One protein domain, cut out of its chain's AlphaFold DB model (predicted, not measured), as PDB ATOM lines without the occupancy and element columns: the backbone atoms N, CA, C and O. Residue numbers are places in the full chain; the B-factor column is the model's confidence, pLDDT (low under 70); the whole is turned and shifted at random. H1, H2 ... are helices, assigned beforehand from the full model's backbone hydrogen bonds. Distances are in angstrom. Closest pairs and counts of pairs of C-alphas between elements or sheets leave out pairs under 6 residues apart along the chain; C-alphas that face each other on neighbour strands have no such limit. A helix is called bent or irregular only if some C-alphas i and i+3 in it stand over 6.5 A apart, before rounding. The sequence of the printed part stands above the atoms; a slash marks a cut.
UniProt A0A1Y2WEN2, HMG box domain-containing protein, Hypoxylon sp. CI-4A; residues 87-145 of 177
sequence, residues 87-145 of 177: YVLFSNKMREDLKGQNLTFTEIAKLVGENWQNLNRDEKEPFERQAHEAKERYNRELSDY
ATOM      1  N   TYR A  87     250.430 154.395 119.805       97.19
ATOM      2  CA  TYR A  87     250.404 155.548 118.909       97.19
ATOM      3  C   TYR A  87     249.523 155.312 117.679       97.19
ATOM      4  O   TYR A  87     248.785 156.205 117.283       97.19
ATOM      5  N   VAL A  88     249.575 154.121 117.068       97.06
ATOM      6  CA  VAL A  88     248.739 153.809 115.897       97.06
ATOM      7  C   VAL A  88     247.260 153.820 116.279       97.06
ATOM      8  O   VAL A  88     246.470 154.450 115.580       97.06
ATOM      9  N   LEU A  89     246.898 153.205 117.408       97.06
ATOM     10  CA  LEU A  89     245.534 153.220 117.944       97.06
ATOM     11  C   LEU A  89     245.036 154.653 118.170       97.06
ATOM     12  O   LEU A  89     243.968 155.020 117.681       97.06
ATOM     13  N   PHE A  90     245.843 155.479 118.834       96.81
ATOM     14  CA  PHE A  90     245.545 156.894 119.038       96.81
ATOM     15  C   PHE A  90     245.413 157.658 117.712       96.81
ATOM     16  O   PHE A  90     244.438 158.377 117.503       96.81
ATOM     17  N   SER A  91     246.355 157.462 116.784       96.00
ATOM     18  CA  SER A  91     246.353 158.134 115.483       96.00
ATOM     19  C   SER A  91     245.123 157.789 114.652       96.00
ATOM     20  O   SER A  91     244.589 158.659 113.974       96.00
ATOM     21  N   ASN A  92     244.655 156.541 114.723       95.44
ATOM     22  CA  ASN A  92     243.457 156.096 114.026       95.44
ATOM     23  C   ASN A  92     242.212 156.729 114.644       95.44
ATOM     24  O   ASN A  92     241.405 157.283 113.907       95.44
ATOM     25  N   LYS A  93     242.100 156.732 115.980       94.75
ATOM     26  CA  LYS A  93     240.999 157.407 116.679       94.75
ATOM     27  C   LYS A  93     240.917 158.882 116.280       94.75
ATOM     28  O   LYS A  93     239.886 159.344 115.821       94.75
ATOM     29  N   MET A  94     242.037 159.589 116.364       93.31
ATOM     30  CA  MET A  94     242.086 161.017 116.067       93.31
ATOM     31  C   MET A  94     241.853 161.328 114.581       93.31
ATOM     32  O   MET A  94     241.295 162.368 114.247       93.31
ATOM     33  N   ARG A  95     242.240 160.428 113.666       91.38
ATOM     34  CA  ARG A  95     241.882 160.535 112.242       91.38
ATOM     35  C   ARG A  95     240.386 160.367 112.006       91.38
ATOM     36  O   ARG A  95     239.856 161.076 111.159       91.38
ATOM     37  N   GLU A  96     239.727 159.456 112.721       92.88
ATOM     38  CA  GLU A  96     238.268 159.317 112.655       92.88
ATOM     39  C   GLU A  96     237.564 160.542 113.260       92.88
ATOM     40  O   GLU A  96     236.605 161.026 112.669       92.88
ATOM     41  N   ASP A  97     238.085 161.113 114.350       91.00
ATOM     42  CA  ASP A  97     237.540 162.337 114.961       91.00
ATOM     43  C   ASP A  97     237.678 163.567 114.037       91.00
ATOM     44  O   ASP A  97     236.823 164.449 114.013       91.00
ATOM     45  N   LEU A  98     238.756 163.626 113.248       87.88
ATOM     46  CA  LEU A  98     239.021 164.694 112.274       87.88
ATOM     47  C   LEU A  98     238.431 164.403 110.885       87.88
ATOM     48  O   LEU A  98     238.602 165.190 109.948       87.88
ATOM     49  N   LYS A  99     237.739 163.273 110.728       85.31
ATOM     50  CA  LYS A  99     237.124 162.874 109.466       85.31
ATOM     51  C   LYS A  99     236.006 163.846 109.109       85.31
ATOM     52  O   LYS A  99     235.119 164.121 109.909       85.31
ATOM     53  N   GLY A 100     236.045 164.361 107.885       81.81
ATOM     54  CA  GLY A 100     235.084 165.360 107.409       81.81
ATOM     55  C   GLY A 100     235.529 166.809 107.611       81.81
ATOM     56  O   GLY A 100     234.863 167.713 107.113       81.81
ATOM     57  N   GLN A 101     236.673 167.056 108.255       86.25
ATOM     58  CA  GLN A 101     237.326 168.358 108.154       86.25
ATOM     59  C   GLN A 101     238.061 168.482 106.813       86.25
ATOM     60  O   GLN A 101     238.615 167.507 106.306       86.25
ATOM     61  N   ASN A 102     238.114 169.693 106.251       88.81
ATOM     62  CA  ASN A 102     238.865 170.001 105.023       88.81
ATOM     63  C   ASN A 102     240.382 170.100 105.287       88.81
ATOM     64  O   ASN A 102     241.043 171.023 104.819       88.81
ATOM     65  N   LEU A 103     240.922 169.177 106.083       89.94
ATOM     66  CA  LEU A 103     242.340 169.097 106.403       89.94
ATOM     67  C   LEU A 103     243.018 168.088 105.484       89.94
ATOM     68  O   LEU A 103     242.509 166.997 105.214       89.94
ATOM     69  N   THR A 104     244.212 168.431 105.027       93.00
ATOM     70  CA  THR A 104     245.058 167.509 104.280       93.00
ATOM     71  C   THR A 104     245.603 166.417 105.200       93.00
ATOM     72  O   THR A 104     245.810 166.615 106.399       93.00
ATOM     73  N   PHE A 105     245.925 165.252 104.631       89.69
ATOM     74  CA  PHE A 105     246.555 164.156 105.380       89.69
ATOM     75  C   PHE A 105     247.810 164.610 106.147       89.69
ATOM     76  O   PHE A 105     248.051 164.172 107.272       89.69
ATOM     77  N   THR A 106     248.597 165.507 105.550       94.25
ATOM     78  CA  THR A 106     249.812 166.059 106.155       94.25
ATOM     79  C   THR A 106     249.505 166.894 107.398       94.25
ATOM     80  O   THR A 106     250.230 166.796 108.385       94.25
ATOM     81  N   GLU A 107     248.446 167.703 107.374       94.19
ATOM     82  CA  GLU A 107     248.017 168.509 108.526       94.19
ATOM     83  C   GLU A 107     247.486 167.623 109.649       94.19
ATOM     84  O   GLU A 107     247.910 167.771 110.794       94.19
ATOM     85  N   ILE A 108     246.663 166.626 109.314       93.06
ATOM     86  CA  ILE A 108     246.173 165.637 110.283       93.06
ATOM     87  C   ILE A 108     247.354 164.904 110.932       93.06
ATOM     88  O   ILE A 108     247.405 164.765 112.151       93.06
ATOM     89  N   ALA A 109     248.344 164.467 110.147       93.88
ATOM     90  CA  ALA A 109     249.520 163.780 110.675       93.88
ATOM     91  C   ALA A 109     250.348 164.657 111.633       93.88
ATOM     92  O   ALA A 109     250.843 164.144 112.637       93.88
ATOM     93  N   LYS A 110     250.483 165.963 111.349       95.19
ATOM     94  CA  LYS A 110     251.151 166.918 112.247       95.19
ATOM     95  C   LYS A 110     250.396 167.062 113.566       95.19
ATOM     96  O   LYS A 110     250.994 166.851 114.615       95.19
ATOM     97  N   LEU A 111     249.087 167.314 113.501       94.62
ATOM     98  CA  LEU A 111     248.234 167.450 114.684       94.62
ATOM     99  C   LEU A 111     248.277 166.196 115.560       94.62
ATOM    100  O   LEU A 111     248.428 166.295 116.773       94.62
ATOM    101  N   VAL A 112     248.187 165.007 114.956       95.81
ATOM    102  CA  VAL A 112     248.264 163.730 115.686       95.81
ATOM    103  C   VAL A 112     249.599 163.591 116.410       95.81
ATOM    104  O   VAL A 112     249.629 163.186 117.571       95.81
ATOM    105  N   GLY A 113     250.700 163.926 115.735       96.12
ATOM    106  CA  GLY A 113     252.030 163.883 116.331       96.12
ATOM    107  C   GLY A 113     252.150 164.817 117.532       96.12
ATOM    108  O   GLY A 113     252.598 164.384 118.591       96.12
ATOM    109  N   GLU A 114     251.713 166.069 117.386       96.12
ATOM    110  CA  GLU A 114     251.736 167.075 118.454       96.12
ATOM    111  C   GLU A 114     250.865 166.662 119.642       96.12
ATOM    112  O   GLU A 114     251.338 166.654 120.779       96.12
ATOM    113  N   ASN A 115     249.627 166.235 119.385       95.38
ATOM    114  CA  ASN A 115     248.708 165.826 120.439       95.38
ATOM    115  C   ASN A 115     249.261 164.622 121.214       95.38
ATOM    116  O   ASN A 115     249.315 164.651 122.437       95.38
ATOM    117  N   TRP A 116     249.798 163.608 120.522       96.56
ATOM    118  CA  TRP A 116     250.415 162.456 121.185       96.56
ATOM    119  C   TRP A 116     251.592 162.837 122.092       96.56
ATOM    120  O   TRP A 116     251.752 162.255 123.167       96.56
ATOM    121  N   GLN A 117     252.437 163.790 121.687       95.94
ATOM    122  CA  GLN A 117     253.540 164.246 122.541       95.94
ATOM    123  C   GLN A 117     253.023 164.968 123.788       95.94
ATOM    124  O   GLN A 117     253.559 164.732 124.869       95.94
ATOM    125  N   ASN A 118     251.956 165.756 123.649       96.12
ATOM    126  CA  ASN A 118     251.360 166.534 124.734       96.12
ATOM    127  C   ASN A 118     250.486 165.716 125.697       96.12
ATOM    128  O   ASN A 118     250.251 166.178 126.810       96.12
ATOM    129  N   LEU A 119     250.028 164.517 125.312       94.75
ATOM    130  CA  LEU A 119     249.250 163.659 126.209       94.75
ATOM    131  C   LEU A 119     250.038 163.276 127.465       94.75
ATOM    132  O   LEU A 119     251.204 162.857 127.391       94.75
ATOM    133  N   ASN A 120     249.350 163.298 128.601       96.06
ATOM    134  CA  ASN A 120     249.876 162.821 129.872       96.06
ATOM    135  C   ASN A 120     249.939 161.289 129.918       96.06
ATOM    136  O   ASN A 120     249.345 160.583 129.099       96.06
ATOM    137  N   ARG A 121     250.670 160.750 130.902       94.12
ATOM    138  CA  ARG A 121     250.804 159.296 131.081       94.12
ATOM    139  C   ARG A 121     249.447 158.618 131.262       94.12
ATOM    140  O   ARG A 121     249.217 157.587 130.644       94.12
ATOM    141  N   ASP A 122     248.555 159.220 132.040       95.81
ATOM    142  CA  ASP A 122     247.237 158.648 132.336       95.81
ATOM    143  C   ASP A 122     246.337 158.602 131.093       95.81
ATOM    144  O   ASP A 122     245.549 157.678 130.914       95.81
ATOM    145  N   GLU A 123     246.504 159.556 130.175       94.25
ATOM    146  CA  GLU A 123     245.781 159.588 128.900       94.25
ATOM    147  C   GLU A 123     246.370 158.606 127.878       94.25
ATOM    148  O   GLU A 123     245.647 158.066 127.038       94.25
ATOM    149  N   LYS A 124     247.681 158.346 127.955       95.81
ATOM    150  CA  LYS A 124     248.386 157.343 127.141       95.81
ATOM    151  C   LYS A 124     248.117 155.915 127.611       95.81
ATOM    152  O   LYS A 124     248.012 155.017 126.775       95.81
ATOM    153  N   GLU A 125     247.962 155.712 128.916       97.25
ATOM    154  CA  GLU A 125     247.765 154.411 129.558       97.25
ATOM    155  C   GLU A 125     246.684 153.530 128.899       97.25
ATOM    156  O   GLU A 125     246.977 152.370 128.600       97.25
ATOM    157  N   PRO A 126     245.461 154.014 128.585       97.06
ATOM    158  CA  PRO A 126     244.461 153.178 127.924       97.06
ATOM    159  C   PRO A 126     244.913 152.687 126.542       97.06
ATOM    160  O   PRO A 126     244.642 151.538 126.190       97.06
ATOM    161  N   PHE A 127     245.629 153.511 125.771       97.38
ATOM    162  CA  PHE A 127     246.157 153.115 124.463       97.38
ATOM    163  C   PHE A 127     247.325 152.135 124.599       97.38
ATOM    164  O   PHE A 127     247.435 151.193 123.816       97.38
ATOM    165  N   GLU A 128     248.183 152.324 125.602       97.31
ATOM    166  CA  GLU A 128     249.272 151.399 125.922       97.31
ATOM    167  C   GLU A 128     248.743 150.034 126.359       97.31
ATOM    168  O   GLU A 128     249.211 149.010 125.859       97.31
ATOM    169  N   ARG A 129     247.712 150.008 127.209       97.94
ATOM    170  CA  ARG A 129     247.037 148.781 127.644       97.94
ATOM    171  C   ARG A 129     246.403 148.035 126.470       97.94
ATOM    172  O   ARG A 129     246.627 146.835 126.331       97.94
ATOM    173  N   GLN A 130     245.675 148.732 125.594       97.19
ATOM    174  CA  GLN A 130     245.083 148.124 124.396       97.19
ATOM    175  C   GLN A 130     246.149 147.576 123.436       97.19
ATOM    176  O   GLN A 130     246.022 146.459 122.935       97.19
ATOM    177  N   ALA A 131     247.227 148.328 123.203       97.62
ATOM    178  CA  ALA A 131     248.329 147.878 122.358       97.62
ATOM    179  C   ALA A 131     249.052 146.663 122.952       97.62
ATOM    180  O   ALA A 131     249.440 145.752 122.219       97.62
ATOM    181  N   HIS A 132     249.216 146.628 124.277       98.00
ATOM    182  CA  HIS A 132     249.776 145.482 124.980       98.00
ATOM    183  C   HIS A 132     248.891 144.244 124.811       98.00
ATOM    184  O   HIS A 132     249.383 143.193 124.415       98.00
ATOM    185  N   GLU A 133     247.581 144.363 125.027       97.75
ATOM    186  CA  GLU A 133     246.648 143.246 124.843       97.75
ATOM    187  C   GLU A 133     246.643 142.727 123.395       97.75
ATOM    188  O   GLU A 133     246.730 141.517 123.163       97.75
ATOM    189  N   ALA A 134     246.609 143.632 122.412       97.19
ATOM    190  CA  ALA A 134     246.682 143.275 120.997       97.19
ATOM    191  C   ALA A 134     247.994 142.545 120.666       97.19
ATOM    192  O   ALA A 134     247.992 141.557 119.932       97.19
ATOM    193  N   LYS A 135     249.113 142.989 121.251       97.31
ATOM    194  CA  LYS A 135     250.414 142.329 121.110       97.31
ATOM    195  C   LYS A 135     250.419 140.928 121.710       97.31
ATOM    196  O   LYS A 135     250.931 140.009 121.076       97.31
ATOM    197  N   GLU A 136     249.827 140.738 122.881       97.81
ATOM    198  CA  GLU A 136     249.742 139.424 123.523       97.81
ATOM    199  C   GLU A 136     248.837 138.457 122.749       97.81
ATOM    200  O   GLU A 136     249.151 137.272 122.612       97.81
ATOM    201  N   ARG A 137     247.732 138.946 122.176       97.12
ATOM    202  CA  ARG A 137     246.896 138.161 121.254       97.12
ATOM    203  C   ARG A 137     247.689 137.733 120.020       97.12
ATOM    204  O   ARG A 137     247.775 136.539 119.747       97.12
ATOM    205  N   TYR A 138     248.353 138.682 119.366       97.19
ATOM    206  CA  TYR A 138     249.206 138.412 118.214       97.19
ATOM    207  C   TYR A 138     250.311 137.399 118.520       97.19
ATOM    208  O   TYR A 138     250.561 136.496 117.729       97.19
ATOM    209  N   ASN A 139     250.978 137.518 119.670       96.75
ATOM    210  CA  ASN A 139     252.048 136.602 120.057       96.75
ATOM    211  C   ASN A 139     251.543 135.158 120.180       96.75
ATOM    212  O   ASN A 139     252.237 134.236 119.744       96.75
ATOM    213  N   ARG A 140     250.337 134.963 120.731       96.88
ATOM    214  CA  ARG A 140     249.688 133.647 120.814       96.88
ATOM    215  C   ARG A 140     249.372 133.100 119.425       96.88
ATOM    216  O   ARG A 140     249.873 132.031 119.080       96.88
ATOM    217  N   GLU A 141     248.670 133.868 118.598       95.94
ATOM    218  CA  GLU A 141     248.333 133.482 117.219       95.94
ATOM    219  C   GLU A 141     249.582 133.173 116.386       95.94
ATOM    220  O   GLU A 141     249.643 132.167 115.683       95.94
ATOM    221  N   LEU A 142     250.633 133.987 116.518       95.69
ATOM    222  CA  LEU A 142     251.906 133.781 115.837       95.69
ATOM    223  C   LEU A 142     252.594 132.498 116.307       95.69
ATOM    224  O   LEU A 142     253.229 131.815 115.503       95.69
ATOM    225  N   SER A 143     252.505 132.170 117.597       95.94
ATOM    226  CA  SER A 143     253.075 130.935 118.137       95.94
ATOM    227  C   SER A 143     252.390 129.689 117.574       95.94
ATOM    228  O   SER A 143     253.070 128.700 117.298       95.94
ATOM    229  N   ASP A 144     251.082 129.755 117.337       95.50
ATOM    230  CA  ASP A 144     250.316 128.656 116.756       95.50
ATOM    231  C   ASP A 144     250.520 128.569 115.247       95.50
ATOM    232  O   ASP A 144     250.827 127.496 114.727       95.50
ATOM    233  N   TYR A 145     250.501 129.706 114.554       94.88
ATOM    234  CA  TYR A 145     250.809 129.789 113.131       94.88
ATOM    235  C   TYR A 145     252.206 129.226 112.814       94.88
ATOM    236  O   TYR A 145     252.356 128.465 111.860       94.88
TER     237      TYR A 145
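What this domain is: This is residues 87 to 145 of the 177 residues of the protein "HMG box domain-containing protein" of Hypoxylon sp. CI-4A (UniProt A0A1Y2WEN2). What shape do the three helices make? H2 and the long H3 form the two unequal arms of a V, with its point at residues 119 and 120, and H1 lies in the opening, touching both arms. The far part of H3, residues 132 to 145, sticks out as a free arm, and residues 118 to 123 stand free at the point. What is it built of, and how closely is it put together? The printed part has 59 residues with three named helices, in the order H1, H2, H3, and no named strand; the class is all helix. It is loose, with a radius of gyration of the C-alphas of 14.4 A, and only just elongated, with spans of 44 by 26 by 15 A.

How they stand to each other: What does the first helix meet? H1, residues 87 to 97, touches H2, residues 105 to 118, and the closest C-alphas, those of Ser 91 and Val 112, are 5.9 A apart. The two run opposite ways at a steep tilt of 59 degrees. How does the last helix stand to the others? H3, residues 121 to 145, touches H1 with residues 127 to 131 alone; the closest C-alphas, those of Leu 89 and Phe 127, are 6.5 A apart. H1 and H3 run opposite ways at a steep tilt of 66 degrees, and the line of H3 is a rough one. H2 and H3 are only just apart, with their closest C-alphas at 8.1 A. What do the backbone N and O atoms show? In H1 and H2 every O i to N i+4 pair is within hydrogen-bond range, and in H3 19 of 21 are.

Where its parts are: Where does the first helix begin? H1 begins with C-alpha 87 at (250.404, 155.548, 118.909) and measures 15.1 A from first to last C-alpha. How long are the next two? H2 measures 20.1 A from C-alpha 105 to C-alpha 118, and H3 34.5 A from C-alpha 121 to C-alpha 145, at (250.809, 129.789, 113.131). Does the longest helix run evenly? H3 has a kink of 26 degrees near residue 128. It is irregular, but only just: C-alphas 123 and 126 are 6.6 A apart.

The domain as a whole: How far does it reach? The two C-alphas farthest apart, those of Asn 102 and Asp 144, are 44.5 A apart. Is the printed part whole? It has no cut; the link from H1 to H2 is short, with 7 residues, and that from H2 to H3 is tight, with 2. How sure is the model? The mean pLDDT of the printed part is 94.7, and no printed residue is under 70.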